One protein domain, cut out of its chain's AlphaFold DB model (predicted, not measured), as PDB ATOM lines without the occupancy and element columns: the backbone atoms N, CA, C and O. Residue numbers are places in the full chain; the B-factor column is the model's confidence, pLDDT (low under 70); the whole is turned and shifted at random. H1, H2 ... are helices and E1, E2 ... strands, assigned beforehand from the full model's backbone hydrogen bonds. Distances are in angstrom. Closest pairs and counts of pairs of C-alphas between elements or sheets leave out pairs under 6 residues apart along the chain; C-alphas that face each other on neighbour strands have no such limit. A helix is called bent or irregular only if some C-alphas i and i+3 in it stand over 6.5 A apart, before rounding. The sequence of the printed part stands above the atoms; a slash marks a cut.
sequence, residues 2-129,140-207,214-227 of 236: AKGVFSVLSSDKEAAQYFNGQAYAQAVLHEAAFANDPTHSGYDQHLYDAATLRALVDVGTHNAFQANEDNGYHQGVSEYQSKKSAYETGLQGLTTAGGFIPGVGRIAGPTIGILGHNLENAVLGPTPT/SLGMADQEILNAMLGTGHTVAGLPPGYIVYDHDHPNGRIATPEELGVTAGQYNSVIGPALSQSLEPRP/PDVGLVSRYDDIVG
ATOM      1  N   ALA A   2     -57.707  19.462  24.458       75.69
ATOM      2  CA  ALA A   2     -56.384  20.029  24.784       75.69
ATOM      3  C   ALA A   2     -55.501  20.348  23.560       75.69
ATOM      4  O   ALA A   2     -55.009  21.465  23.457       75.69
ATOM      5  N   LYS A   3     -55.394  19.429  22.585       78.75
ATOM      6  CA  LYS A   3     -54.648  19.654  21.328       78.75
ATOM      7  C   LYS A   3     -55.051  20.964  20.630       78.75
ATOM      8  O   LYS A   3     -54.194  21.737  20.241       78.75
ATOM      9  N   GLY A   4     -56.355  21.248  20.547       73.00
ATOM     10  CA  GLY A   4     -56.871  22.469  19.918       73.00
ATOM     11  C   GLY A   4     -56.563  23.746  20.706       73.00
ATOM     12  O   GLY A   4     -56.312  24.777  20.098       73.00
ATOM     13  N   VAL A   5     -56.522  23.679  22.043       80.25
ATOM     14  CA  VAL A   5     -56.092  24.814  22.879       80.25
ATOM     15  C   VAL A   5     -54.620  25.127  22.623       80.25
ATOM     16  O   VAL A   5     -54.288  26.278  22.367       80.25
ATOM     17  N   PHE A   6     -53.759  24.105  22.612       84.69
ATOM     18  CA  PHE A   6     -52.343  24.274  22.286       84.69
ATOM     19  C   PHE A   6     -52.141  24.802  20.861       84.69
ATOM     20  O   PHE A   6     -51.322  25.685  20.669       84.69
ATOM     21  N   SER A   7     -52.927  24.358  19.872       81.62
ATOM     22  CA  SER A   7     -52.853  24.909  18.509       81.62
ATOM     23  C   SER A   7     -53.212  26.394  18.438       81.62
ATOM     24  O   SER A   7     -52.537  27.154  17.750       81.62
ATOM     25  N   VAL A   8     -54.245  26.831  19.166       81.81
ATOM     26  CA  VAL A   8     -54.622  28.253  19.219       81.81
ATOM     27  C   VAL A   8     -53.546  29.070  19.930       81.81
ATOM     28  O   VAL A   8     -53.128  30.102  19.413       81.81
ATOM     29  N   LEU A   9     -53.061  28.607  21.084       84.06
ATOM     30  CA  LEU A   9     -52.009  29.301  21.830       84.06
ATOM     31  C   LEU A   9     -50.699  29.376  21.038       84.06
ATOM     32  O   LEU A   9     -50.050  30.415  21.051       84.06
ATOM     33  N   SER A  10     -50.352  28.322  20.297       83.06
ATOM     34  CA  SER A  10     -49.152  28.279  19.458       83.06
ATOM     35  C   SER A  10     -49.218  29.175  18.214       83.06
ATOM     36  O   SER A  10     -48.192  29.381  17.570       83.06
ATOM     37  N   SER A  11     -50.397  29.696  17.851       82.00
ATOM     38  CA  SER A  11     -50.557  30.585  16.689       82.00
ATOM     39  C   SER A  11     -50.091  32.023  16.943       82.00
ATOM     40  O   SER A  11     -49.758  32.730  15.992       82.00
ATOM     41  N   ASP A  12     -50.023  32.442  18.208       85.56
ATOM     42  CA  ASP A  12     -49.423  33.707  18.629       85.56
ATOM     43  C   ASP A  12     -48.035  33.449  19.224       85.56
ATOM     44  O   ASP A  12     -47.867  32.574  20.070       85.56
ATOM     45  N   LYS A  13     -47.022  34.206  18.796       82.31
ATOM     46  CA  LYS A  13     -45.625  33.934  19.165       82.31
ATOM     47  C   LYS A  13     -45.355  34.103  20.664       82.31
ATOM     48  O   LYS A  13     -44.611  33.304  21.233       82.31
ATOM     49  N   GLU A  14     -45.917  35.129  21.300       85.75
ATOM     50  CA  GLU A  14     -45.679  35.401  22.725       85.75
ATOM     51  C   GLU A  14     -46.427  34.391  23.599       85.75
ATOM     52  O   GLU A  14     -45.860  33.845  24.551       85.75
ATOM     53  N   ALA A  15     -47.673  34.076  23.232       84.94
ATOM     54  CA  ALA A  15     -48.450  33.031  23.884       84.94
ATOM     55  C   ALA A  15     -47.782  31.658  23.727       84.94
ATOM     56  O   ALA A  15     -47.646  30.939  24.719       84.94
ATOM     57  N   ALA A  16     -47.302  31.315  22.528       84.88
ATOM     58  CA  ALA A  16     -46.565  30.082  22.271       84.88
ATOM     59  C   ALA A  16     -45.335  29.986  23.176       84.88
ATOM     60  O   ALA A  16     -45.173  29.002  23.893       84.88
ATOM     61  N   GLN A  17     -44.499  31.028  23.201       89.81
ATOM     62  CA  GLN A  17     -43.283  31.047  24.011       89.81
ATOM     63  C   GLN A  17     -43.589  30.866  25.503       89.81
ATOM     64  O   GLN A  17     -42.919  30.082  26.175       89.81
ATOM     65  N   TYR A  18     -44.619  31.544  26.019       88.94
ATOM     66  CA  TYR A  18     -44.997  31.433  27.426       88.94
ATOM     67  C   TYR A  18     -45.619  30.072  27.759       88.94
ATOM     68  O   TYR A  18     -45.111  29.360  28.624       88.94
ATOM     69  N   PHE A  19     -46.708  29.687  27.089       90.62
ATOM     70  CA  PHE A  19     -47.463  28.483  27.439       90.62
ATOM     71  C   PHE A  19     -46.702  27.202  27.105       90.62
ATOM     72  O   PHE A  19     -46.653  26.300  27.944       90.62
ATOM     73  N   ASN A  20     -46.060  27.131  25.936       92.75
ATOM     74  CA  ASN A  20     -45.241  25.969  25.594       92.75
ATOM     75  C   ASN A  20     -43.992  25.918  26.474       92.75
ATOM     76  O   ASN A  20     -43.599  24.835  26.896       92.75
ATOM     77  N   GLY A  21     -43.422  27.072  26.842       92.06
ATOM     78  CA  GLY A  21     -42.325  27.125  27.806       92.06
ATOM     79  C   GLY A  21     -42.725  26.591  29.181       92.06
ATOM     80  O   GLY A  21     -41.997  25.789  29.759       92.06
ATOM     81  N   GLN A  22     -43.912  26.943  29.686       92.00
ATOM     82  CA  GLN A  22     -44.432  26.367  30.932       92.00
ATOM     83  C   GLN A  22     -44.714  24.863  30.808       92.00
ATOM     84  O   GLN A  22     -44.422  24.112  31.736       92.00
ATOM     85  N   ALA A  23     -45.244  24.404  29.674       93.69
ATOM     86  CA  ALA A  23     -45.485  22.982  29.443       93.69
ATOM     87  C   ALA A  23     -44.174  22.177  29.407       93.69
ATOM     88  O   ALA A  23     -44.080  21.148  30.074       93.69
ATOM     89  N   TYR A  24     -43.144  22.667  28.712       94.12
ATOM     90  CA  TYR A  24     -41.818  22.044  28.709       94.12
ATOM     91  C   TYR A  24     -41.157  22.063  30.086       94.12
ATOM     92  O   TYR A  24     -40.612  21.052  30.514       94.12
ATOM     93  N   ALA A  25     -41.258  23.178  30.811       91.69
ATOM     94  CA  ALA A  25     -40.781  23.281  32.185       91.69
ATOM     95  C   ALA A  25     -41.413  22.201  33.083       91.69
ATOM     96  O   ALA A  25     -40.708  21.489  33.796       91.69
ATOM     97  N   GLN A  26     -42.737  22.030  33.017       91.62
ATOM     98  CA  GLN A  26     -43.426  20.985  33.779       91.62
ATOM     99  C   GLN A  26     -43.048  19.573  33.314       91.62
ATOM    100  O   GLN A  26     -42.881  18.696  34.157       91.62
ATOM    101  N   ALA A  27     -42.845  19.352  32.012       92.00
ATOM    102  CA  ALA A  27     -42.372  18.065  31.505       92.00
ATOM    103  C   ALA A  27     -40.996  17.699  32.085       92.00
ATOM    104  O   ALA A  27     -40.842  16.616  32.639       92.00
ATOM    105  N   VAL A  28     -40.040  18.635  32.072       91.75
ATOM    106  CA  VAL A  28     -38.701  18.438  32.657       91.75
ATOM    107  C   VAL A  28     -38.778  18.165  34.157       91.75
ATOM    108  O   VAL A  28     -38.049  17.318  34.664       91.75
ATOM    109  N   LEU A  29     -39.674  18.840  34.884       90.25
ATOM    110  CA  LEU A  29     -39.896  18.539  36.298       90.25
ATOM    111  C   LEU A  29     -40.404  17.108  36.488       90.25
ATOM    112  O   LEU A  29     -39.858  16.376  37.305       90.25
ATOM    113  N   HIS A  30     -41.402  16.680  35.724       90.50
ATOM    114  CA  HIS A  30     -41.894  15.310  35.807       90.50
ATOM    115  C   HIS A  30     -40.811  14.269  35.474       90.50
ATOM    116  O   HIS A  30     -40.654  13.301  36.218       90.50
ATOM    117  N   GLU A  31     -39.994  14.497  34.446       90.38
ATOM    118  CA  GLU A  31     -38.848  13.626  34.154       90.38
ATOM    119  C   GLU A  31     -37.832  13.614  35.306       90.38
ATOM    120  O   GLU A  31     -37.342  12.555  35.692       90.38
ATOM    121  N   ALA A  32     -37.586  14.762  35.944       87.81
ATOM    122  CA  ALA A  32     -36.748  14.849  37.136       87.81
ATOM    123  C   ALA A  32     -37.326  14.062  38.321       87.81
ATOM    124  O   ALA A  32     -36.583  13.442  39.076       87.81
ATOM    125  N   ALA A  33     -38.644  14.101  38.522       86.38
ATOM    126  CA  ALA A  33     -39.310  13.349  39.581       86.38
ATOM    127  C   ALA A  33     -39.184  11.844  39.375       86.38
ATOM    128  O   ALA A  33     -38.831  11.141  40.319       86.38
ATOM    129  N   PHE A  34     -39.406  11.381  38.143       87.38
ATOM    130  CA  PHE A  34     -39.156   9.993  37.783       87.38
ATOM    131  C   PHE A  34     -37.688   9.622  38.027       87.38
ATOM    132  O   PHE A  34     -37.400   8.679  38.753       87.38
ATOM    133  N   ALA A  35     -36.755  10.400  37.478       86.75
ATOM    134  CA  ALA A  35     -35.332  10.099  37.550       86.75
ATOM    135  C   ALA A  35     -34.761  10.133  38.976       86.75
ATOM    136  O   ALA A  35     -33.778   9.450  39.234       86.75
ATOM    137  N   ASN A  36     -35.363  10.893  39.899       83.06
ATOM    138  CA  ASN A  36     -34.929  10.953  41.298       83.06
ATOM    139  C   ASN A  36     -35.262   9.694  42.113       83.06
ATOM    140  O   ASN A  36     -34.582   9.423  43.101       83.06
ATOM    141  N   ASP A  37     -36.311   8.961  41.745       80.44
ATOM    142  CA  ASP A  37     -36.658   7.675  42.359       80.44
ATOM    143  C   ASP A  37     -37.325   6.774  41.306       80.44
ATOM    144  O   ASP A  37     -38.541   6.559  41.322       80.44
ATOM    145  N   PRO A  38     -36.539   6.246  40.351       77.81
ATOM    146  CA  PRO A  38     -37.072   5.545  39.185       77.81
ATOM    147  C   PRO A  38     -37.625   4.152  39.526       77.81
ATOM    148  O   PRO A  38     -38.164   3.466  38.660       77.81
ATOM    149  N   THR A  39     -37.478   3.724  40.785       74.44
ATOM    150  CA  THR A  39     -37.980   2.447  41.312       74.44
ATOM    151  C   THR A  39     -39.243   2.600  42.164       74.44
ATOM    152  O   THR A  39     -39.774   1.599  42.653       74.44
ATOM    153  N   HIS A  40     -39.729   3.831  42.357       74.00
ATOM    154  CA  HIS A  40     -40.940   4.098  43.122       74.00
ATOM    155  C   HIS A  40     -42.199   3.643  42.378       74.00
ATOM    156  O   HIS A  40     -42.418   4.007  41.222       74.00
ATOM    157  N   SER A  41     -43.090   2.929  43.067       64.62
ATOM    158  CA  SER A  41     -44.369   2.510  42.484       64.62
ATOM    159  C   SER A  41     -45.239   3.723  42.128       64.62
ATOM    160  O   SER A  41     -45.536   4.545  43.000       64.62
ATOM    161  N   GLY A  42     -45.699   3.812  40.880       64.75
ATOM    162  CA  GLY A  42     -46.573   4.891  40.404       64.75
ATOM    163  C   GLY A  42     -45.855   6.116  39.826       64.75
ATOM    164  O   GLY A  42     -46.532   7.050  39.390       64.75
ATOM    165  N   TYR A  43     -44.518   6.126  39.773       68.94
ATOM    166  CA  TYR A  43     -43.760   7.215  39.138       68.94
ATOM    167  C   TYR A  43     -43.783   7.151  37.601       68.94
ATOM    168  O   TYR A  43     -43.456   8.139  36.942       68.94
ATOM    169  N   ASP A  44     -44.322   6.073  37.024       72.69
ATOM    170  CA  ASP A  44     -44.788   5.964  35.632       72.69
ATOM    171  C   ASP A  44     -45.675   7.150  35.242       72.69
ATOM    172  O   ASP A  44     -45.615   7.647  34.117       72.69
ATOM    173  N   GLN A  45     -46.488   7.637  36.190       82.50
ATOM    174  CA  GLN A  45     -47.380   8.765  35.960       82.50
ATOM    175  C   GLN A  45     -46.601  10.040  35.627       82.50
ATOM    176  O   GLN A  45     -47.064  10.836  34.817       82.50
ATOM    177  N   HIS A  46     -45.405  10.226  36.190       87.25
ATOM    178  CA  HIS A  46     -44.568  11.371  35.850       87.25
ATOM    179  C   HIS A  46     -44.056  11.284  34.412       87.25
ATOM    180  O   HIS A  46     -44.181  12.255  33.670       87.25
ATOM    181  N   LEU A  47     -43.588  10.117  33.964       88.31
ATOM    182  CA  LEU A  47     -43.229   9.929  32.555       88.31
ATOM    183  C   LEU A  47     -44.442  10.137  31.633       88.31
ATOM    184  O   LEU A  47     -44.326  10.773  30.588       88.31
ATOM    185  N   TYR A  48     -45.633   9.688  32.037       88.94
ATOM    186  CA  TYR A  48     -46.866   9.937  31.281       88.94
ATOM    187  C   TYR A  48     -47.235  11.413  31.196       88.94
ATOM    188  O   TYR A  48     -47.649  11.877  30.129       88.94
ATOM    189  N   ASP A  49     -47.116  12.150  32.295       90.62
ATOM    190  CA  ASP A  49     -47.411  13.577  32.333       90.62
ATOM    191  C   ASP A  49     -46.390  14.355  31.487       90.62
ATOM    192  O   ASP A  49     -46.786  15.207  30.686       90.62
ATOM    193  N   ALA A  50     -45.103  13.992  31.557       91.31
ATOM    194  CA  ALA A  50     -44.049  14.551  30.711       91.31
ATOM    195  C   ALA A  50     -44.307  14.306  29.214       91.31
ATOM    196  O   ALA A  50     -44.377  15.264  28.437       91.31
ATOM    197  N   ALA A  51     -44.547  13.049  28.820       90.75
ATOM    198  CA  ALA A  51     -44.891  12.686  27.444       90.75
ATOM    199  C   ALA A  51     -46.156  13.407  26.964       90.75
ATOM    200  O   ALA A  51     -46.215  13.882  25.829       90.75
ATOM    201  N   THR A  52     -47.158  13.546  27.840       91.69
ATOM    202  CA  THR A  52     -48.406  14.252  27.528       91.69
ATOM    203  C   THR A  52     -48.157  15.715  27.206       91.69
ATOM    204  O   THR A  52     -48.630  16.208  26.181       91.69
ATOM    205  N   LEU A  53     -47.431  16.418  28.072       93.44
ATOM    206  CA  LEU A  53     -47.145  17.839  27.898       93.44
ATOM    207  C   LEU A  53     -46.328  18.087  26.631       93.44
ATOM    208  O   LEU A  53     -46.671  18.976  25.852       93.44
ATOM    209  N   ARG A  54     -45.308  17.262  26.380       91.69
ATOM    210  CA  ARG A  54     -44.479  17.366  25.172       91.69
ATOM    211  C   ARG A  54     -45.275  17.111  23.903       91.69
ATOM    212  O   ARG A  54     -45.267  17.959  23.016       91.69
ATOM    213  N   ALA A  55     -46.043  16.026  23.853       88.81
ATOM    214  CA  ALA A  55     -46.878  15.722  22.696       88.81
ATOM    215  C   ALA A  55     -47.925  16.821  22.430       88.81
ATOM    216  O   ALA A  55     -48.215  17.137  21.278       88.81
ATOM    217  N   LEU A  56     -48.481  17.449  23.475       91.69
ATOM    218  CA  LEU A  56     -49.395  18.585  23.315       91.69
ATOM    219  C   LEU A  56     -48.702  19.821  22.729       91.69
ATOM    220  O   LEU A  56     -49.288  20.468  21.858       91.69
ATOM    221  N   VAL A  57     -47.477  20.131  23.165       91.12
ATOM    222  CA  VAL A  57     -46.682  21.222  22.582       91.12
ATOM    223  C   VAL A  57     -46.327  20.924  21.128       91.12
ATOM    224  O   VAL A  57     -46.496  21.801  20.278       91.12
ATOM    225  N   ASP A  58     -45.880  19.706  20.827       89.00
ATOM    226  CA  ASP A  58     -45.506  19.302  19.471       89.00
ATOM    227  C   ASP A  58     -46.697  19.383  18.516       89.00
ATOM    228  O   ASP A  58     -46.613  20.055  17.488       89.00
ATOM    229  N   VAL A  59     -47.838  18.797  18.891       88.06
ATOM    230  CA  VAL A  59     -49.075  18.873  18.096       88.06
ATOM    231  C   VAL A  59     -49.576  20.307  17.971       88.06
ATOM    232  O   VAL A  59     -50.001  20.728  16.896       88.06
ATOM    233  N   GLY A  60     -49.544  21.074  19.061       86.25
ATOM    234  CA  GLY A  60     -49.972  22.468  19.061       86.25
ATOM    235  C   GLY A  60     -49.163  23.317  18.095       86.25
ATOM    236  O   GLY A  60     -49.728  24.011  17.252       86.25
ATOM    237  N   THR A  61     -47.841  23.225  18.212       86.19
ATOM    238  CA  THR A  61     -46.893  23.958  17.371       86.19
ATOM    239  C   THR A  61     -47.024  23.533  15.916       86.19
ATOM    240  O   THR A  61     -47.230  24.388  15.062       86.19
ATOM    241  N   HIS A  62     -47.014  22.230  15.639       87.19
ATOM    242  CA  HIS A  62     -47.149  21.718  14.280       87.19
ATOM    243  C   HIS A  62     -48.442  22.191  13.603       87.19
ATOM    244  O   HIS A  62     -48.408  22.736  12.504       87.19
ATOM    245  N   ASN A  63     -49.589  22.077  14.284       83.94
ATOM    246  CA  ASN A  63     -50.868  22.543  13.743       83.94
ATOM    247  C   ASN A  63     -50.879  24.058  13.485       83.94
ATOM    248  O   ASN A  63     -51.481  24.507  12.513       83.94
ATOM    249  N   ALA A  64     -50.248  24.853  14.356       81.81
ATOM    250  CA  ALA A  64     -50.182  26.304  14.193       81.81
ATOM    251  C   ALA A  64     -49.353  26.704  12.964       81.81
ATOM    252  O   ALA A  64     -49.767  27.581  12.210       81.81
ATOM    253  N   PHE A  65     -48.219  26.042  12.733       80.88
ATOM    254  CA  PHE A  65     -47.370  26.305  11.570       80.88
ATOM    255  C   PHE A  65     -47.956  25.731  10.276       80.88
ATOM    256  O   PHE A  65     -47.923  26.412   9.255       80.88
ATOM    257  N   GLN A  66     -48.602  24.562  10.326       78.38
ATOM    258  CA  GLN A  66     -49.342  24.011   9.186       78.38
ATOM    259  C   GLN A  66     -50.491  24.932   8.744       78.38
ATOM    260  O   GLN A  66     -50.780  25.029   7.554       78.38
ATOM    261  N   ALA A  67     -51.159  25.600   9.688       75.12
ATOM    262  CA  ALA A  67     -52.270  26.500   9.387       75.12
ATOM    263  C   ALA A  67     -51.833  27.894   8.899       75.12
ATOM    264  O   ALA A  67     -52.616  28.553   8.218       75.12
ATOM    265  N   ASN A  68     -50.626  28.348   9.261       67.56
ATOM    266  CA  ASN A  68     -50.190  29.737   9.066       67.56
ATOM    267  C   ASN A  68     -49.039  29.919   8.060       67.56
ATOM    268  O   ASN A  68     -48.782  31.052   7.652       67.56
ATOM    269  N   GLU A  69     -48.322  28.863   7.661       65.62
ATOM    270  CA  GLU A  69     -47.281  28.975   6.635       65.62
ATOM    271  C   GLU A  69     -47.812  28.630   5.236       65.62
ATOM    272  O   GLU A  69     -47.829  27.475   4.820       65.62
ATOM    273  N   ASP A  70     -48.146  29.667   4.463       51.12
ATOM    274  CA  ASP A  70     -48.669  29.570   3.088       51.12
ATOM    275  C   ASP A  70     -47.732  28.875   2.074       51.12
ATOM    276  O   ASP A  70     -48.140  28.620   0.941       51.12
ATOM    277  N   ASN A  71     -46.475  28.582   2.432       51.72
ATOM    278  CA  ASN A  71     -45.487  28.043   1.492       51.72
ATOM    279  C   ASN A  71     -44.735  26.787   1.950       51.72
ATOM    280  O   ASN A  71     -43.887  26.334   1.184       51.72
ATOM    281  N   GLY A  72     -44.998  26.239   3.149       56.56
ATOM    282  CA  GLY A  72     -44.421  24.983   3.684       56.56
ATOM    283  C   GLY A  72     -42.882  24.882   3.757       56.56
ATOM    284  O   GLY A  72     -42.335  23.993   4.400       56.56
ATOM    285  N   TYR A  73     -42.161  25.797   3.108       54.41
ATOM    286  CA  TYR A  73     -40.733  25.729   2.842       54.41
ATOM    287  C   TYR A  73     -39.939  25.969   4.124       54.41
ATOM    288  O   TYR A  73     -38.957  25.288   4.382       54.41
ATOM    289  N   HIS A  74     -40.380  26.883   4.988       62.88
ATOM    290  CA  HIS A  74     -39.688  27.156   6.249       62.88
ATOM    291  C   HIS A  74     -40.277  26.413   7.448       62.88
ATOM    292  O   HIS A  74     -39.715  26.518   8.536       62.88
ATOM    293  N   GLN A  75     -41.305  25.588   7.239       69.62
ATOM    294  CA  GLN A  75     -42.147  25.077   8.315       69.62
ATOM    295  C   GLN A  75     -41.340  24.292   9.346       69.62
ATOM    296  O   GLN A  75     -41.391  24.601  10.533       69.62
ATOM    297  N   GLY A  76     -40.493  23.356   8.907       70.75
ATOM    298  CA  GLY A  76     -39.647  22.586   9.820       70.75
ATOM    299  C   GLY A  76     -38.650  23.434  10.619       70.75
ATOM    300  O   GLY A  76     -38.428  23.173  11.802       70.75
ATOM    301  N   VAL A  77     -38.079  24.479  10.009       78.88
ATOM    302  CA  VAL A  77     -37.111  25.369  10.671       78.88
ATOM    303  C   VAL A  77     -37.816  26.298  11.657       78.88
ATOM    304  O   VAL A  77     -37.360  26.439  12.792       78.88
ATOM    305  N   SER A  78     -38.935  26.903  11.254       81.88
ATOM    306  CA  SER A  78     -39.731  27.792  12.102       81.88
ATOM    307  C   SER A  78     -40.335  27.046  13.294       81.88
ATOM    308  O   SER A  78     -40.271  27.538  14.423       81.88
ATOM    309  N   GLU A  79     -40.859  25.834  13.071       84.12
ATOM    310  CA  GLU A  79     -41.366  24.961  14.134       84.12
ATOM    311  C   GLU A  79     -40.266  24.624  15.142       84.12
ATOM    312  O   GLU A  79     -40.466  24.781  16.348       84.12
ATOM    313  N   TYR A  80     -39.089  24.203  14.663       86.88
ATOM    314  CA  TYR A  80     -37.953  23.895  15.532       86.88
ATOM    315  C   TYR A  80     -37.514  25.116  16.348       86.88
ATOM    316  O   TYR A  80     -37.345  25.017  17.560       86.88
ATOM    317  N   GLN A  81     -37.376  26.285  15.715       88.06
ATOM    318  CA  GLN A  81     -36.986  27.521  16.403       88.06
ATOM    319  C   GLN A  81     -38.014  27.957  17.449       88.06
ATOM    320  O   GLN A  81     -37.632  28.394  18.536       88.06
ATOM    321  N   SER A  82     -39.307  27.820  17.147       88.19
ATOM    322  CA  SER A  82     -40.384  28.118  18.095       88.19
ATOM    323  C   SER A  82     -40.312  27.201  19.318       88.19
ATOM    324  O   SER A  82     -40.297  27.681  20.454       88.19
ATOM    325  N   LYS A  83     -40.164  25.887  19.091       90.56
ATOM    326  CA  LYS A  83     -40.016  24.896  20.167       90.56
ATOM    327  C   LYS A  83     -38.766  25.136  21.003       90.56
ATOM    328  O   LYS A  83     -38.867  25.178  22.225       90.56
ATOM    329  N   LYS A  84     -37.621  25.374  20.359       92.31
ATOM    330  CA  LYS A  84     -36.353  25.668  21.036       92.31
ATOM    331  C   LYS A  84     -36.456  26.915  21.914       92.31
ATOM    332  O   LYS A  84     -36.145  26.853  23.096       92.31
ATOM    333  N   SER A  85     -36.982  28.011  21.369       91.69
ATOM    334  CA  SER A  85     -37.184  29.259  22.117       91.69
ATOM    335  C   SER A  85     -38.098  29.061  23.333       91.69
ATOM    336  O   SER A  85     -37.794  29.534  24.431       91.69
ATOM    337  N   ALA A  86     -39.211  28.338  23.166       92.31
ATOM    338  CA  ALA A  86     -40.117  28.019  24.266       92.31
ATOM    339  C   ALA A  86     -39.429  27.151  25.334       92.31
ATOM    340  O   ALA A  86     -39.520  27.462  26.521       92.31
ATOM    341  N   TYR A  87     -38.708  26.107  24.918       93.88
ATOM    342  CA  TYR A  87     -37.968  25.203  25.799       93.88
ATOM    343  C   TYR A  87     -36.933  25.950  26.648       93.88
ATOM    344  O   TYR A  87     -36.983  25.889  27.878       93.88
ATOM    345  N   GLU A  88     -36.064  26.736  26.008       93.31
ATOM    346  CA  GLU A  88     -35.039  27.542  26.682       93.31
ATOM    347  C   GLU A  88     -35.658  28.565  27.646       93.31
ATOM    348  O   GLU A  88     -35.201  28.713  28.781       93.31
ATOM    349  N   THR A  89     -36.746  29.231  27.238       90.88
ATOM    350  CA  THR A  89     -37.453  30.207  28.087       90.88
ATOM    351  C   THR A  89     -38.057  29.539  29.325       90.88
ATOM    352  O   THR A  89     -37.940  30.056  30.441       90.88
ATOM    353  N   GLY A  90     -38.696  28.379  29.144       89.25
ATOM    354  CA  GLY A  90     -39.267  27.589  30.234       89.25
ATOM    355  C   GLY A  90     -38.206  27.139  31.235       89.25
ATOM    356  O   GLY A  90     -38.356  27.348  32.445       89.25
ATOM    357  N   LEU A  91     -37.100  26.592  30.725       91.25
ATOM    358  CA  LEU A  91     -35.964  26.169  31.538       91.25
ATOM    359  C   LEU A  91     -35.316  27.330  32.286       91.25
ATOM    360  O   LEU A  91     -35.043  27.198  33.475       91.25
ATOM    361  N   GLN A  92     -35.109  28.484  31.646       89.94
ATOM    362  CA  GLN A  92     -34.523  29.654  32.305       89.94
ATOM    363  C   GLN A  92     -35.347  30.095  33.524       89.94
ATOM    364  O   GLN A  92     -34.783  30.431  34.576       89.94
ATOM    365  N   GLY A  93     -36.679  30.056  33.406       83.31
ATOM    366  CA  GLY A  93     -37.592  30.341  34.511       83.31
ATOM    367  C   GLY A  93     -37.388  29.392  35.694       83.31
ATOM    368  O   GLY A  93     -37.228  29.845  36.831       83.31
ATOM    369  N   LEU A  94     -37.321  28.084  35.430       84.12
ATOM    370  CA  LEU A  94     -37.099  27.078  36.471       84.12
ATOM    371  C   LEU A  94     -35.689  27.114  37.064       84.12
ATOM    372  O   LEU A  94     -35.537  26.994  38.276       84.12
ATOM    373  N   THR A  95     -34.655  27.311  36.251       82.81
ATOM    374  CA  THR A  95     -33.265  27.397  36.722       82.81
ATOM    375  C   THR A  95     -33.074  28.587  37.665       82.81
ATOM    376  O   THR A  95     -32.311  28.503  38.626       82.81
ATOM    377  N   THR A  96     -33.816  29.679  37.450       80.44
ATOM    378  CA  THR A  96     -33.780  30.862  38.323       80.44
ATOM    379  C   THR A  96     -34.578  30.660  39.615       80.44
ATOM    380  O   THR A  96     -34.111  31.026  40.693       80.44
ATOM    381  N   ALA A  97     -35.787  30.097  39.525       83.31
ATOM    382  CA  ALA A  97     -36.713  30.003  40.660       83.31
ATOM    383  C   ALA A  97     -36.584  28.702  41.479       83.31
ATOM    384  O   ALA A  97     -37.053  28.636  42.620       83.31
ATOM    385  N   GLY A  98     -35.959  27.671  40.911       82.06
ATOM    386  CA  GLY A  98     -36.130  26.287  41.342       82.06
ATOM    387  C   GLY A  98     -37.495  25.719  40.938       82.06
ATOM    388  O   GLY A  98     -38.407  26.434  40.521       82.06
ATOM    389  N   GLY A  99     -37.635  24.404  41.075       81.56
ATOM    390  CA  GLY A  99     -38.859  23.665  40.768       81.56
ATOM    391  C   GLY A  99     -39.524  23.124  42.025       81.56
ATOM    392  O   GLY A  99     -38.856  22.874  43.029       81.56
ATOM    393  N   PHE A 100     -40.835  22.908  41.975       81.44
ATOM    394  CA  PHE A 100     -41.554  22.155  42.999       81.44
ATOM    395  C   PHE A 100     -42.449  21.116  42.346       81.44
ATOM    396  O   PHE A 100     -43.231  21.447  41.457       81.44
ATOM    397  N   ILE A 101     -42.354  19.885  42.836       71.31
ATOM    398  CA  ILE A 101     -43.149  18.765  42.355       71.31
ATOM    399  C   ILE A 101     -43.908  18.174  43.540       71.31
ATOM    400  O   ILE A 101     -43.281  17.760  44.522       71.31
ATOM    401  N   PRO A 102     -45.249  18.119  43.486       67.75
ATOM    402  CA  PRO A 102     -46.033  17.406  44.486       67.75
ATOM    403  C   PRO A 102     -45.564  15.949  44.614       67.75
ATOM    404  O   PRO A 102     -45.442  15.251  43.616       67.75
ATOM    405  N   GLY A 103     -45.291  15.493  45.837       68.12
ATOM    406  CA  GLY A 103     -44.801  14.133  46.107       68.12
ATOM    407  C   GLY A 103     -43.274  13.991  46.143       68.12
ATOM    408  O   GLY A 103     -42.784  13.206  46.945       68.12
ATOM    409  N   VAL A 104     -42.523  14.805  45.388       72.06
ATOM    410  CA  VAL A 104     -41.041  14.757  45.350       72.06
ATOM    411  C   VAL A 104     -40.388  15.912  46.119       72.06
ATOM    412  O   VAL A 104     -39.356  15.736  46.761       72.06
ATOM    413  N   GLY A 105     -41.007  17.096  46.129       75.44
ATOM    414  CA  GLY A 105     -40.507  18.275  46.840       75.44
ATOM    415  C   GLY A 105     -39.832  19.303  45.930       75.44
ATOM    416  O   GLY A 105     -40.184  19.445  44.758       75.44
ATOM    417  N   ARG A 106     -38.918  20.105  46.495       83.88
ATOM    418  CA  ARG A 106     -38.216  21.165  45.751       83.88
ATOM    419  C   ARG A 106     -36.979  20.621  45.049       83.88
ATOM    420  O   ARG A 106     -36.161  19.965  45.686       83.88
ATOM    421  N   ILE A 107     -36.801  21.005  43.789       80.31
ATOM    422  CA  ILE A 107     -35.594  20.740  43.001       80.31
ATOM    423  C   ILE A 107     -34.823  22.050  42.837       80.31
ATOM    424  O   ILE A 107     -35.399  23.094  42.514       80.31
ATOM    425  N   ALA A 108     -33.516  22.005  43.091       83.75
ATOM    426  CA  ALA A 108     -32.649  23.166  42.966       83.75
ATOM    427  C   ALA A 108     -32.499  23.592  41.496       83.75
ATOM    428  O   ALA A 108     -32.359  22.753  40.609       83.75
ATOM    429  N   GLY A 109     -32.468  24.904  41.250       84.44
ATOM    430  CA  GLY A 109     -32.317  25.483  39.911       84.44
ATOM    431  C   GLY A 109     -31.141  24.922  39.095       84.44
ATOM    432  O   GLY A 109     -31.362  24.526  37.954       84.44
ATOM    433  N   PRO A 110     -29.920  24.787  39.658       85.31
ATOM    434  CA  PRO A 110     -28.789  24.199  38.936       85.31
ATOM    435  C   PRO A 110     -29.035  22.765  38.450       85.31
ATOM    436  O   PRO A 110     -28.643  22.424  37.340       85.31
ATOM    437  N   THR A 111     -29.727  21.940  39.243       83.62
ATOM    438  CA  THR A 111     -30.102  20.574  38.844       83.62
ATOM    439  C   THR A 111     -31.067  20.595  37.662       83.62
ATOM    440  O   THR A 111     -30.930  19.787  36.754       83.62
ATOM    441  N   ILE A 112     -32.001  21.551  37.632       86.12
ATOM    442  CA  ILE A 112     -32.928  21.721  36.503       86.12
ATOM    443  C   ILE A 112     -32.187  22.165  35.241       86.12
ATOM    444  O   ILE A 112     -32.514  21.687  34.163       86.12
ATOM    445  N   GLY A 113     -31.175  23.028  35.367       86.31
ATOM    446  CA  GLY A 113     -30.323  23.414  34.240       86.31
ATOM    447  C   GLY A 113     -29.614  22.211  33.613       86.31
ATOM    448  O   GLY A 113     -29.713  22.009  32.407       86.31
ATOM    449  N   ILE A 114     -28.978  21.371  34.438       89.19
ATOM    450  CA  ILE A 114     -28.310  20.138  33.980       89.19
ATOM    451  C   ILE A 114     -29.321  19.188  33.319       89.19
ATOM    452  O   ILE A 114     -29.084  18.691  32.224       89.19
ATOM    453  N   LEU A 115     -30.475  18.968  33.956       88.62
ATOM    454  CA  LEU A 115     -31.540  18.136  33.395       88.62
ATOM    455  C   LEU A 115     -32.050  18.663  32.055       88.62
ATOM    456  O   LEU A 115     -32.239  17.888  31.126       88.62
ATOM    457  N   GLY A 116     -32.251  19.974  31.951       89.00
ATOM    458  CA  GLY A 116     -32.676  20.624  30.722       89.00
ATOM    459  C   GLY A 116     -31.701  20.380  29.573       89.00
ATOM    460  O   GLY A 116     -32.112  19.972  28.495       89.00
ATOM    461  N   HIS A 117     -30.398  20.533  29.808       90.56
ATOM    462  CA  HIS A 117     -29.397  20.236  28.781       90.56
ATOM    463  C   HIS A 117     -29.390  18.753  28.388       90.56
ATOM    464  O   HIS A 117     -29.455  18.428  27.202       90.56
ATOM    465  N   ASN A 118     -29.438  17.849  29.372       89.56
ATOM    466  CA  ASN A 118     -29.513  16.406  29.134       89.56
ATOM    467  C   ASN A 118     -30.734  15.993  28.283       89.56
ATOM    468  O   ASN A 118     -30.653  15.033  27.511       89.56
ATOM    469  N   LEU A 119     -31.859  16.695  28.423       90.81
ATOM    470  CA  LEU A 119     -33.124  16.366  27.765       90.81
ATOM    471  C   LEU A 119     -33.371  17.133  26.462       90.81
ATOM    472  O   LEU A 119     -34.244  16.732  25.694       90.81
ATOM    473  N   GLU A 120     -32.607  18.189  26.168       90.50
ATOM    474  CA  GLU A 120     -32.854  19.087  25.030       90.50
ATOM    475  C   GLU A 120     -33.017  18.321  23.709       90.50
ATOM    476  O   GLU A 120     -34.002  18.512  22.997       90.50
ATOM    477  N   ASN A 121     -32.107  17.391  23.406       85.38
ATOM    478  CA  ASN A 121     -32.168  16.606  22.171       85.38
ATOM    479  C   ASN A 121     -33.362  15.642  22.126       85.38
ATOM    480  O   ASN A 121     -33.932  15.437  21.056       85.38
ATOM    481  N   ALA A 122     -33.752  15.059  23.263       83.81
ATOM    482  CA  ALA A 122     -34.919  14.180  23.333       83.81
ATOM    483  C   ALA A 122     -36.217  14.975  23.113       83.81
ATOM    484  O   ALA A 122     -37.132  14.519  22.427       83.81
ATOM    485  N   VAL A 123     -36.276  16.191  23.658       85.69
ATOM    486  CA  VAL A 123     -37.449  17.067  23.595       85.69
ATOM    487  C   VAL A 123     -37.584  17.760  22.239       85.69
ATOM    488  O   VAL A 123     -38.684  17.818  21.695       85.69
ATOM    489  N   LEU A 124     -36.495  18.307  21.699       85.12
ATOM    490  CA  LEU A 124     -36.520  19.114  20.475       85.12
ATOM    491  C   LEU A 124     -36.295  18.291  19.203       85.12
ATOM    492  O   LEU A 124     -36.689  18.730  18.119       85.12
ATOM    493  N   GLY A 125     -35.670  17.119  19.325       79.31
ATOM    494  CA  GLY A 125     -35.178  16.354  18.188       79.31
ATOM    495  C   GLY A 125     -33.973  17.018  17.499       79.31
ATOM    496  O   GLY A 125     -33.470  18.056  17.947       79.31
ATOM    497  N   PRO A 126     -33.481  16.426  16.396       75.00
ATOM    498  CA  PRO A 126     -32.341  16.963  15.666       75.00
ATOM    499  C   PRO A 126     -32.673  18.315  15.027       75.00
ATOM    500  O   PRO A 126     -33.764  18.518  14.492       75.00
ATOM    501  N   THR A 127     -31.704  19.233  15.024       77.25
ATOM    502  CA  THR A 127     -31.838  20.505  14.307       77.25
ATOM    503  C   THR A 127     -32.039  20.249  12.807       77.25
ATOM    504  O   THR A 127     -31.200  19.582  12.192       77.25
ATOM    505  N   PRO A 128     -33.096  20.797  12.180       72.88
ATOM    506  CA  PRO A 128     -33.302  20.670  10.742       72.88
ATOM    507  C   PRO A 128     -32.134  21.284   9.959       72.88
ATOM    508  O   PRO A 128     -31.753  22.430  10.190       72.88
ATOM    509  N   THR A 129     -31.573  20.534   9.009       67.81
ATOM    510  CA  THR A 129     -30.448  20.983   8.164       67.81
ATOM    511  C   THR A 129     -30.899  21.608   6.844       67.81
ATOM    512  O   THR A 129     -30.094  22.236   6.155       67.81
ATOM    513  N   SER A 140     -39.600   6.629  19.049       83.00
ATOM    514  CA  SER A 140     -39.053   5.267  19.036       83.00
ATOM    515  C   SER A 140     -38.658   4.818  20.444       83.00
ATOM    516  O   SER A 140     -38.293   5.646  21.278       83.00
ATOM    517  N   LEU A 141     -38.640   3.502  20.696       82.50
ATOM    518  CA  LEU A 141     -38.149   2.949  21.968       82.50
ATOM    519  C   LEU A 141     -36.730   3.430  22.297       82.50
ATOM    520  O   LEU A 141     -36.466   3.806  23.426       82.50
ATOM    521  N   GLY A 142     -35.845   3.526  21.301       83.62
ATOM    522  CA  GLY A 142     -34.489   4.035  21.511       83.62
ATOM    523  C   GLY A 142     -34.433   5.505  21.935       83.62
ATOM    524  O   GLY A 142     -33.558   5.889  22.705       83.62
ATOM    525  N   MET A 143     -35.375   6.330  21.468       84.25
ATOM    526  CA  MET A 143     -35.482   7.723  21.920       84.25
ATOM    527  C   MET A 143     -35.966   7.786  23.367       84.25
ATOM    528  O   MET A 143     -35.394   8.534  24.152       84.25
ATOM    529  N   ALA A 144     -36.956   6.966  23.725       87.06
ATOM    530  CA  ALA A 144     -37.451   6.865  25.093       87.06
ATOM    531  C   ALA A 144     -36.377   6.345  26.061       87.06
ATOM    532  O   ALA A 144     -36.163   6.925  27.122       87.06
ATOM    533  N   ASP A 145     -35.647   5.300  25.668       88.88
ATOM    534  CA  ASP A 145     -34.521   4.754  26.424       88.88
ATOM    535  C   ASP A 145     -33.454   5.825  26.681       88.88
ATOM    536  O   ASP A 145     -33.020   6.032  27.816       88.88
ATOM    537  N   GLN A 146     -33.042   6.537  25.626       90.06
ATOM    538  CA  GLN A 146     -32.047   7.600  25.723       90.06
ATOM    539  C   GLN A 146     -32.520   8.752  26.612       90.06
ATOM    540  O   GLN A 146     -31.743   9.258  27.418       90.06
ATOM    541  N   GLU A 147     -33.774   9.164  26.465       91.69
ATOM    542  CA  GLU A 147     -34.398  10.211  27.265       91.69
ATOM    543  C   GLU A 147     -34.383   9.871  28.754       91.69
ATOM    544  O   GLU A 147     -33.866  10.640  29.564       91.69
ATOM    545  N   ILE A 148     -34.862   8.677  29.107       91.31
ATOM    546  CA  ILE A 148     -34.920   8.232  30.496       91.31
ATOM    547  C   ILE A 148     -33.509   8.148  31.091       91.31
ATOM    548  O   ILE A 148     -33.263   8.644  32.193       91.31
ATOM    549  N   LEU A 149     -32.554   7.572  30.355       92.56
ATOM    550  CA  LEU A 149     -31.158   7.502  30.786       92.56
ATOM    551  C   LEU A 149     -30.527   8.895  30.945       92.56
ATOM    552  O   LEU A 149     -29.772   9.126  31.889       92.56
ATOM    553  N   ASN A 150     -30.853   9.841  30.063       93.75
ATOM    554  CA  ASN A 150     -30.404  11.227  30.170       93.75
ATOM    555  C   ASN A 150     -30.996  11.938  31.389       93.75
ATOM    556  O   ASN A 150     -30.261  12.663  32.062       93.75
ATOM    557  N   ALA A 151     -32.271  11.708  31.715       92.12
ATOM    558  CA  ALA A 151     -32.889  12.221  32.937       92.12
ATOM    559  C   ALA A 151     -32.201  11.654  34.193       92.12
ATOM    560  O   ALA A 151     -31.884  12.390  35.135       92.12
ATOM    561  N   MET A 152     -31.901  10.350  34.193       91.50
ATOM    562  CA  MET A 152     -31.154   9.688  35.270       91.50
ATOM    563  C   MET A 152     -29.765  10.312  35.449       91.50
ATOM    564  O   MET A 152     -29.432  10.758  36.547       91.50
ATOM    565  N   LEU A 153     -28.983  10.445  34.377       92.81
ATOM    566  CA  LEU A 153     -27.679  11.112  34.452       92.81
ATOM    567  C   LEU A 153     -27.821  12.571  34.913       92.81
ATOM    568  O   LEU A 153     -27.078  13.022  35.781       92.81
ATOM    569  N   GLY A 154     -28.825  13.301  34.427       89.12
ATOM    570  CA  GLY A 154     -29.043  14.703  34.784       89.12
ATOM    571  C   GLY A 154     -29.355  14.912  36.271       89.12
ATOM    572  O   GLY A 154     -28.924  15.902  36.861       89.12
ATOM    573  N   THR A 155     -30.017  13.940  36.909       88.12
ATOM    574  CA  THR A 155     -30.251  13.914  38.368       88.12
ATOM    575  C   THR A 155     -29.069  13.355  39.171       88.12
ATOM    576  O   THR A 155     -29.104  13.371  40.399       88.12
ATOM    577  N   GLY A 156     -28.000  12.904  38.507       87.06
ATOM    578  CA  GLY A 156     -26.806  12.343  39.142       87.06
ATOM    579  C   GLY A 156     -26.885  10.842  39.427       87.06
ATOM    580  O   GLY A 156     -26.035  10.318  40.148       87.06
ATOM    581  N   HIS A 157     -27.874  10.135  38.872       87.44
ATOM    582  CA  HIS A 157     -27.947   8.680  38.961       87.44
ATOM    583  C   HIS A 157     -26.915   8.025  38.047       87.44
ATOM    584  O   HIS A 157     -26.675   8.446  36.916       87.44
ATOM    585  N   THR A 158     -26.312   6.947  38.539       83.69
ATOM    586  CA  THR A 158     -25.378   6.144  37.754       83.69
ATOM    587  C   THR A 158     -26.133   5.248  36.784       83.69
ATOM    588  O   THR A 158     -27.004   4.488  37.202       83.69
ATOM    589  N   VAL A 159     -25.737   5.275  35.515       88.31
ATOM    590  CA  VAL A 159     -26.226   4.339  34.498       88.31
ATOM    591  C   VAL A 159     -25.279   3.145  34.402       88.31
ATOM    592  O   VAL A 159     -24.066   3.307  34.251       88.31
ATOM    593  N   ALA A 160     -25.834   1.939  34.495       86.19
ATOM    594  CA  ALA A 160     -25.104   0.679  34.407       86.19
ATOM    595  C   ALA A 160     -25.238   0.042  33.015       86.19
ATOM    596  O   ALA A 160     -26.147   0.347  32.249       86.19
ATOM    597  N   GLY A 161     -24.318  -0.867  32.679       85.19
ATOM    598  CA  GLY A 161     -24.426  -1.697  31.473       85.19
ATOM    599  C   GLY A 161     -24.023  -1.027  30.157       85.19
ATOM    600  O   GLY A 161     -24.060  -1.682  29.116       85.19
ATOM    601  N   LEU A 162     -23.599   0.241  30.180       91.06
ATOM    602  CA  LEU A 162     -23.141   0.947  28.983       91.06
ATOM    603  C   LEU A 162     -21.669   0.641  28.643       91.06
ATOM    604  O   LEU A 162     -20.811   0.666  29.530       91.06
ATOM    605  N   PRO A 163     -21.339   0.408  27.358       90.44
ATOM    606  CA  PRO A 163     -19.960   0.333  26.893       90.44
ATOM    607  C   PRO A 163     -19.207   1.666  27.061       90.44
ATOM    608  O   PRO A 163     -19.822   2.737  27.056       90.44
ATOM    609  N   PRO A 164     -17.861   1.639  27.127       87.88
ATOM    610  CA  PRO A 164     -17.057   2.858  27.084       87.88
ATOM    611  C   PRO A 164     -17.386   3.717  25.855       87.88
ATOM    612  O   PRO A 164     -17.503   3.197  24.747       87.88
ATOM    613  N   GLY A 165     -17.509   5.032  26.050       88.69
ATOM    614  CA  GLY A 165     -17.815   5.999  24.987       88.69
ATOM    615  C   GLY A 165     -19.302   6.316  24.801       88.69
ATOM    616  O   GLY A 165     -19.614   7.293  24.134       88.69
ATOM    617  N   TYR A 166     -20.214   5.564  25.429       93.19
ATOM    618  CA  TYR A 166     -21.657   5.850  25.373       93.19
ATOM    619  C   TYR A 166     -22.098   6.995  26.289       93.19
ATOM    620  O   TYR A 166     -23.216   7.482  26.143       93.19
ATOM    621  N   ILE A 167     -21.241   7.429  27.218       94.44
ATOM    622  CA  ILE A 167     -21.483   8.602  28.061       94.44
ATOM    623  C   ILE A 167     -20.506   9.701  27.647       94.44
ATOM    624  O   ILE A 167     -19.287   9.516  27.719       94.44
ATOM    625  N   VAL A 168     -21.056  10.838  27.230       93.00
ATOM    626  CA  VAL A 168     -20.325  12.056  26.870       93.00
ATOM    627  C   VAL A 168     -20.385  13.024  28.041       93.00
ATOM    628  O   VAL A 168     -21.456  13.245  28.599       93.00
ATOM    629  N   TYR A 169     -19.238  13.604  28.391       93.31
ATOM    630  CA  TYR A 169     -19.117  14.629  29.423       93.31
ATOM    631  C   TYR A 169     -18.638  15.930  28.790       93.31
ATOM    632  O   TYR A 169     -17.629  15.946  28.080       93.31
ATOM    633  N   ASP A 170     -19.334  17.015  29.090       91.69
ATOM    634  CA  ASP A 170     -18.966  18.366  28.684       91.69
ATOM    635  C   ASP A 170     -19.438  19.379  29.745       91.69
ATOM    636  O   ASP A 170     -19.868  18.997  30.835       91.69
ATOM    637  N   HIS A 171     -19.282  20.674  29.463       88.31
ATOM    638  CA  HIS A 171     -19.641  21.744  30.396       88.31
ATOM    639  C   HIS A 171     -21.135  21.746  30.763       88.31
ATOM    640  O   HIS A 171     -21.475  22.044  31.907       88.31
ATOM    641  N   ASP A 172     -22.002  21.401  29.813       86.75
ATOM    642  CA  ASP A 172     -23.456  21.454  29.974       86.75
ATOM    643  C   ASP A 172     -24.005  20.128  30.533       86.75
ATOM    644  O   ASP A 172     -25.068  20.103  31.152       86.75
ATOM    645  N   HIS A 173     -23.223  19.046  30.419       90.62
ATOM    646  CA  HIS A 173     -23.537  17.703  30.911       90.62
ATOM    647  C   HIS A 173     -22.485  17.218  31.939       90.62
ATOM    648  O   HIS A 173     -21.777  16.234  31.691       90.62
ATOM    649  N   PRO A 174     -22.358  17.862  33.119       90.94
ATOM    650  CA  PRO A 174     -21.330  17.521  34.112       90.94
ATOM    651  C   PRO A 174     -21.499  16.120  34.716       90.94
ATOM    652  O   PRO A 174     -20.517  15.509  35.135       90.94
ATOM    653  N   ASN A 175     -22.728  15.595  34.730       91.25
ATOM    654  CA  ASN A 175     -23.037  14.222  35.144       91.25
ATOM    655  C   ASN A 175     -23.048  13.232  33.965       91.25
ATOM    656  O   ASN A 175     -23.319  12.046  34.146       91.25
ATOM    657  N   GLY A 176     -22.744  13.718  32.764       92.12
ATOM    658  CA  GLY A 176     -22.793  12.970  31.524       92.12
ATOM    659  C   GLY A 176     -24.161  13.006  30.843       92.12
ATOM    660  O   GLY A 176     -25.197  13.242  31.465       92.12
ATOM    661  N   ARG A 177     -24.147  12.733  29.542       93.62
ATOM    662  CA  ARG A 177     -25.321  12.404  28.725       93.62
ATOM    663  C   ARG A 177     -25.021  11.197  27.852       93.62
ATOM    664  O   ARG A 177     -23.861  10.911  27.553       93.62
ATOM    665  N   ILE A 178     -26.057  10.518  27.394       93.31
ATOM    666  CA  ILE A 178     -25.945   9.449  26.415       93.31
ATOM    667  C   ILE A 178     -25.552  10.040  25.053       93.31
ATOM    668  O   ILE A 178     -26.160  11.006  24.576       93.31
ATOM    669  N   ALA A 179     -24.513   9.465  24.448       91.06
ATOM    670  CA  ALA A 179     -24.068   9.787  23.094       91.06
ATOM    671  C   ALA A 179     -25.159   9.443  22.072       91.06
ATOM    672  O   ALA A 179     -25.794   8.398  22.192       91.06
ATOM    673  N   THR A 180     -25.365  10.266  21.046       87.50
ATOM    674  CA  THR A 180     -26.319   9.934  19.979       87.50
ATOM    675  C   THR A 180     -25.771   8.818  19.071       87.50
ATOM    676  O   THR A 180     -24.553   8.598  19.017       87.50
ATOM    677  N   PRO A 181     -26.632   8.106  18.315       85.81
ATOM    678  CA  PRO A 181     -26.180   7.113  17.338       85.81
ATOM    679  C   PRO A 181     -25.150   7.671  16.345       85.81
ATOM    680  O   PRO A 181     -24.194   6.980  15.983       85.81
ATOM    681  N   GLU A 182     -25.321   8.929  15.932       86.25
ATOM    682  CA  GLU A 182     -24.443   9.628  14.992       86.25
ATOM    683  C   GLU A 182     -23.061   9.896  15.593       86.25
ATOM    684  O   GLU A 182     -22.055   9.673  14.922       86.25
ATOM    685  N   GLU A 183     -22.998  10.318  16.861       88.88
ATOM    686  CA  GLU A 183     -21.736  10.544  17.581       88.88
ATOM    687  C   GLU A 183     -20.925   9.252  17.740       88.88
ATOM    688  O   GLU A 183     -19.694   9.271  17.715       88.88
ATOM    689  N   LEU A 184     -21.620   8.123  17.865       89.69
ATOM    690  CA  LEU A 184     -21.025   6.792  17.968       89.69
ATOM    691  C   LEU A 184     -20.719   6.157  16.601       89.69
ATOM    692  O   LEU A 184     -20.019   5.145  16.538       89.69
ATOM    693  N   GLY A 185     -21.248   6.716  15.508       90.56
ATOM    694  CA  GLY A 185     -21.143   6.133  14.171       90.56
ATOM    695  C   GLY A 185     -21.833   4.769  14.042       90.56
ATOM    696  O   GLY A 185     -21.365   3.915  13.283       90.56
ATOM    697  N   VAL A 186     -22.917   4.540  14.794       89.56
ATOM    698  CA  VAL A 186     -23.656   3.266  14.823       89.56
ATOM    699  C   VAL A 186     -25.045   3.397  14.206       89.56
ATOM    700  O   VAL A 186     -25.645   4.467  14.158       89.56
ATOM    701  N   THR A 187     -25.594   2.276  13.744       87.75
ATOM    702  CA  THR A 187     -26.990   2.226  13.286       87.75
ATOM    703  C   THR A 187     -27.963   2.279  14.465       87.75
ATOM    704  O   THR A 187     -27.643   1.812  15.558       87.75
ATOM    705  N   ALA A 188     -29.198   2.738  14.230       81.88
ATOM    706  CA  ALA A 188     -30.255   2.741  15.247       81.88
ATOM    707  C   ALA A 188     -30.496   1.348  15.868       81.88
ATOM    708  O   ALA A 188     -30.694   1.227  17.071       81.88
ATOM    709  N   GLY A 189     -30.411   0.272  15.074       83.94
ATOM    710  CA  GLY A 189     -30.554  -1.097  15.585       83.94
ATOM    711  C   GLY A 189     -29.423  -1.511  16.533       83.94
ATOM    712  O   GLY A 189     -29.681  -2.107  17.578       83.94
ATOM    713  N   GLN A 190     -28.175  -1.163  16.201       88.31
ATOM    714  CA  GLN A 190     -27.023  -1.405  17.078       88.31
ATOM    715  C   GLN A 190     -27.112  -0.572  18.353       88.31
ATOM    716  O   GLN A 190     -26.868  -1.089  19.440       88.31
ATOM    717  N   TYR A 191     -27.507   0.691  18.222       89.06
ATOM    718  CA  TYR A 191     -27.705   1.589  19.347       89.06
ATOM    719  C   TYR A 191     -28.743   1.032  20.329       89.06
ATOM    720  O   TYR A 191     -28.407   0.773  21.484       89.06
ATOM    721  N   ASN A 192     -29.946   0.700  19.843       86.69
ATOM    722  CA  ASN A 192     -31.049   0.167  20.654       86.69
ATOM    723  C   ASN A 192     -30.705  -1.170  21.329       86.69
ATOM    724  O   ASN A 192     -31.172  -1.444  22.432       86.69
ATOM    725  N   SER A 193     -29.849  -1.991  20.708       87.88
ATOM    726  CA  SER A 193     -29.372  -3.242  21.315       87.88
ATOM    727  C   SER A 193     -28.488  -3.036  22.555       87.88
ATOM    728  O   SER A 193     -28.261  -3.990  23.296       87.88
ATOM    729  N   VAL A 194     -28.004  -1.810  22.782       91.56
ATOM    730  CA  VAL A 194     -27.155  -1.433  23.919       91.56
ATOM    731  C   VAL A 194     -27.932  -0.625  24.955       91.56
ATOM    732  O   VAL A 194     -27.887  -0.956  26.140       91.56
ATOM    733  N   ILE A 195     -28.657   0.412  24.529       90.44
ATOM    734  CA  ILE A 195     -29.312   1.339  25.465       90.44
ATOM    735  C   ILE A 195     -30.515   0.724  26.192       90.44
ATOM    736  O   ILE A 195     -30.638   0.925  27.396       90.44
ATOM    737  N   GLY A 196     -31.330  -0.103  25.531       87.12
ATOM    738  CA  GLY A 196     -32.481  -0.753  26.173       87.12
ATOM    739  C   GLY A 196     -32.076  -1.696  27.319       87.12
ATOM    740  O   GLY A 196     -32.617  -1.604  28.427       87.12
ATOM    741  N   PRO A 197     -31.073  -2.582  27.125       88.88
ATOM    742  CA  PRO A 197     -30.510  -3.365  28.223       88.88
ATOM    743  C   PRO A 197     -29.877  -2.514  29.329       88.88
ATOM    744  O   PRO A 197     -30.033  -2.852  30.503       88.88
ATOM    745  N   ALA A 198     -29.195  -1.418  28.984       89.69
ATOM    746  CA  ALA A 198     -28.596  -0.516  29.967       89.69
ATOM    747  C   ALA A 198     -29.652   0.183  30.837       89.69
ATOM    748  O   ALA A 198     -29.507   0.221  32.060       89.69
ATOM    749  N   LEU A 199     -30.753   0.654  30.239       88.94
ATOM    750  CA  LEU A 199     -31.904   1.155  30.990       88.94
ATOM    751  C   LEU A 199     -32.452   0.065  31.906       88.94
ATOM    752  O   LEU A 199     -32.603   0.272  33.107       88.94
ATOM    753  N   SER A 200     -32.677  -1.130  31.359       85.81
ATOM    754  CA  SER A 200     -33.228  -2.242  32.127       85.81
ATOM    755  C   SER A 200     -32.406  -2.596  33.363       85.81
ATOM    756  O   SER A 200     -33.017  -2.885  34.391       85.81
ATOM    757  N   GLN A 201     -31.073  -2.560  33.259       86.62
ATOM    758  CA  GLN A 201     -30.137  -2.803  34.364       86.62
ATOM    759  C   GLN A 201     -30.070  -1.631  35.347       86.62
ATOM    760  O   GLN A 201     -29.950  -1.846  36.549       86.62
ATOM    761  N   SER A 202     -30.165  -0.395  34.855       86.62
ATOM    762  CA  SER A 202     -30.120   0.812  35.695       86.62
ATOM    763  C   SER A 202     -31.368   0.974  36.571       86.62
ATOM    764  O   SER A 202     -31.332   1.696  37.560       86.62
ATOM    765  N   LEU A 203     -32.454   0.278  36.226       83.00
ATOM    766  CA  LEU A 203     -33.710   0.234  36.981       83.00
ATOM    767  C   LEU A 203     -33.806  -0.964  37.950       83.00
ATOM    768  O   LEU A 203     -34.879  -1.229  38.494       83.00
ATOM    769  N   GLU A 204     -32.732  -1.736  38.147       77.00
ATOM    770  CA  GLU A 204     -32.718  -2.845  39.111       77.00
ATOM    771  C   GLU A 204     -32.312  -2.390  40.528       77.00
ATOM    772  O   GLU A 204     -31.411  -1.562  40.671       77.00
ATOM    773  N   PRO A 205     -32.900  -2.968  41.601       68.06
ATOM    774  CA  PRO A 205     -33.925  -4.016  41.608       68.06
ATOM    775  C   PRO A 205     -35.341  -3.461  41.388       68.06
ATOM    776  O   PRO A 205     -35.761  -2.512  42.044       68.06
ATOM    777  N   ARG A 206     -36.119  -4.113  40.514       65.06
ATOM    778  CA  ARG A 206     -37.520  -3.737  40.264       65.06
ATOM    779  C   ARG A 206     -38.440  -4.250  41.381       65.06
ATOM    780  O   ARG A 206     -38.253  -5.385  41.837       65.06
ATOM    781  N   PRO A 207     -39.474  -3.492  41.786       54.91
ATOM    782  CA  PRO A 207     -40.538  -4.015  42.636       54.91
ATOM    783  C   PRO A 207     -41.176  -5.278  42.009       54.91
ATOM    784  O   PRO A 207     -41.486  -5.273  40.818       54.91
ATOM    785  N   PRO A 214     -40.817   1.563  31.337       80.00
ATOM    786  CA  PRO A 214     -41.069   3.004  31.263       80.00
ATOM    787  C   PRO A 214     -40.979   3.542  29.839       80.00
ATOM    788  O   PRO A 214     -41.766   4.398  29.452       80.00
ATOM    789  N   ASP A 215     -40.058   2.990  29.059       82.81
ATOM    790  CA  ASP A 215     -39.838   3.243  27.641       82.81
ATOM    791  C   ASP A 215     -41.097   2.971  26.804       82.81
ATOM    792  O   ASP A 215     -41.573   3.845  26.077       82.81
ATOM    793  N   VAL A 216     -41.703   1.789  26.963       82.25
ATOM    794  CA  VAL A 216     -42.942   1.408  26.260       82.25
ATOM    795  C   VAL A 216     -44.096   2.320  26.665       82.25
ATOM    796  O   VAL A 216     -44.899   2.732  25.824       82.25
ATOM    797  N   GLY A 217     -44.182   2.640  27.956       82.50
ATOM    798  CA  GLY A 217     -45.198   3.538  28.480       82.50
ATOM    799  C   GLY A 217     -45.086   4.950  27.899       82.50
ATOM    800  O   GLY A 217     -46.089   5.509  27.451       82.50
ATOM    801  N   LEU A 218     -43.876   5.506  27.889       85.62
ATOM    802  CA  LEU A 218     -43.577   6.830  27.355       85.62
ATOM    803  C   LEU A 218     -43.933   6.916  25.863       85.62
ATOM    804  O   LEU A 218     -44.684   7.809  25.466       85.62
ATOM    805  N   VAL A 219     -43.480   5.935  25.070       86.25
ATOM    806  CA  VAL A 219     -43.760   5.833  23.626       86.25
ATOM    807  C   VAL A 219     -45.257   5.772  23.362       86.25
ATOM    808  O   VAL A 219     -45.784   6.602  22.624       86.25
ATOM    809  N   SER A 220     -45.959   4.826  23.998       85.00
ATOM    810  CA  SER A 220     -47.400   4.654  23.795       85.00
ATOM    811  C   SER A 220     -48.154   5.936  24.129       85.00
ATOM    812  O   SER A 220     -49.058   6.335  23.398       85.00
ATOM    813  N   ARG A 221     -47.774   6.612  25.220       87.69
ATOM    814  CA  ARG A 221     -48.454   7.830  25.649       87.69
ATOM    815  C   ARG A 221     -48.205   9.002  24.703       87.69
ATOM    816  O   ARG A 221     -49.145   9.748  24.418       87.69
ATOM    817  N   TYR A 222     -46.967   9.177  24.250       87.12
ATOM    818  CA  TYR A 222     -46.608  10.222  23.296       87.12
ATOM    819  C   TYR A 222     -47.339  10.009  21.963       87.12
ATOM    820  O   TYR A 222     -48.059  10.899  21.502       87.12
ATOM    821  N   ASP A 223     -47.248   8.804  21.398       86.19
ATOM    822  CA  ASP A 223     -47.821   8.471  20.091       86.19
ATOM    823  C   ASP A 223     -49.359   8.537  20.086       86.19
ATOM    824  O   ASP A 223     -49.941   9.062  19.131       86.19
ATOM    825  N   ASP A 224     -50.030   8.126  21.172       85.88
ATOM    826  CA  ASP A 224     -51.487   8.277  21.339       85.88
ATOM    827  C   ASP A 224     -51.932   9.752  21.238       85.88
ATOM    828  O   ASP A 224     -53.009  10.090  20.721       85.88
ATOM    829  N   ILE A 225     -51.101  10.675  21.734       84.75
ATOM    830  CA  ILE A 225     -51.389  12.111  21.716       84.75
ATOM    831  C   ILE A 225     -50.951  12.744  20.400       84.75
ATOM    832  O   ILE A 225     -51.652  13.631  19.913       84.75
ATOM    833  N   VAL A 226     -49.880  12.296  19.763       83.31
ATOM    834  CA  VAL A 226     -49.543  12.788  18.422       83.31
ATOM    835  C   VAL A 226     -50.547  12.284  17.379       83.31
ATOM    836  O   VAL A 226     -50.917  13.024  16.468       83.31
ATOM    837  N   GLY A 227     -51.116  11.094  17.576       73.06
ATOM    838  CA  GLY A 227     -52.086  10.490  16.663       73.06
ATOM    839  C   GLY A 227     -51.440   9.751  15.490       73.06
ATOM    840  O   GLY A 227     -52.073   9.619  14.441       73.06
TER     841      GLY A 227
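Overview. This is residues 2 to 129, 140 to 207 and 214 to 227 of the 236 residues of an uncharacterized protein of Mycobacterium kansasii (UniProt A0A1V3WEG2). Look for a rounded, compact body of helices in two crossed layers, neither of them flat: H2, H3 and H9 side by side in one, and H4, H5 and H6, alternating in direction, in the other. H1 packs on H3, H8 packs on H6, and the small hairpin of E1 and E2 sits by residues 25 to 36 of H2, while the long stretch from 155 to 180 folds back on itself by a short pairing. The printed part has 210 residues with nine named helices and two named strands, in the order H1, H2, H3, H4, E1, E2, H5, H6, H7, H8, H9; the sheet, E1 - E2, is antiparallel, and the class is mostly helix. The radius of gyration of the C-alphas is 16.7 A, and the spans are 50 by 40 by 33 A.

Along the chain. Find C-alpha 2 at (-56.384, 20.029, 24.784), where H1 begins and runs to residue 9. H2, residues 13 to 36, is 33.7 A long and ends at C-alpha 36, (-34.929, 10.953, 41.298). From there look on to H3, residues 44 to 68, 36.1 A, and H4, residues 75 to 97, 33.2 A. The strands follow, E1 at residues 99 to 101 and E2 at 105 to 107, each 6.7 A long. H5, residues 109 to 124, spans 20.9 A and has a kink of 48 degrees near residue 118; it is irregular, with C-alphas 118 and 121 lying 7.5 A apart. H6 takes residues 141 to 154, 19.6 A; H7 takes 181 to 184; H8 takes 188 to 202, 20.5 A. H8 is neither bent nor irregular, but only just: C-alphas 193 and 196 are 6.3 A apart. H9, residues 214 to 226, is 18.2 A long and ends at C-alpha 226, (-49.543, 12.788, 18.422).

Arrangement. Start at H2, the hub, which touches five helices. It forms a helical hairpin with H3, at a shallow tilt of 21 degrees, opposite ways; the closest C-alphas are those of Ala 27 and Ala 50, 4.0 A. H4 touches H2 at a steep tilt of 61 degrees, with Gly 21 and Gly 90 closest, their C-alphas 3.9 A apart. With residues 31 to 36 alone H2 touches H6, about perpendicular at 78 degrees, closest at the C-alphas of Ala 35 and Met 152, 4.8 A. H5 touches H4, closest at the C-alphas of Thr 95 and Gly 109, 3.8 A, and touches H6, closest at those of Leu 115 and Gly 154, 4.5 A; both tilts are shallow, 14 degrees, opposite ways. H9 touches H3 at a shallow tilt of 29 degrees, the same way, with the C-alphas of Ala 51 and Tyr 222 closest at 5.1 A. H1 touches H3, closest at the C-alphas of Ser 7 and Gly 60, 3.8 A. H8 touches H6, closest at the C-alphas of Gly 142 and Asn 192, 5.2 A, and H7 is close to H8 but not clearly touching. In the hairpin of E1 and E2, look for N 99 and O 107 at 3.0 A and N 101 and O 105 at 2.9 A, within hydrogen-bond range. In H1, H2, H3, H4, H6 and H9 every O i to N i+4 pair is within hydrogen-bond range; H5 has 10 of 12 and H8 9 of 11, and H7 is too short for such a pair.

Size, cuts and confidence. The two C-alphas farthest apart are those of Asp 70 and Pro 205, 53.2 A. Residues 130 to 139 are not printed, a gap of 21.0 A from C-alpha 129 to C-alpha 140, and neither are 208 to 213, 13.4 A from C-alpha 207 to C-alpha 214. Of the links that are printed whole, H6 to H7 is long, with 26 residues, in which 167 to 168 pair antiparallel with 177 to 178. The mean pLDDT of the printed part is 84.5; look for values under 70 at residues 41 to 43, 68 to 75, 102 to 103, 129 and 205 to 207.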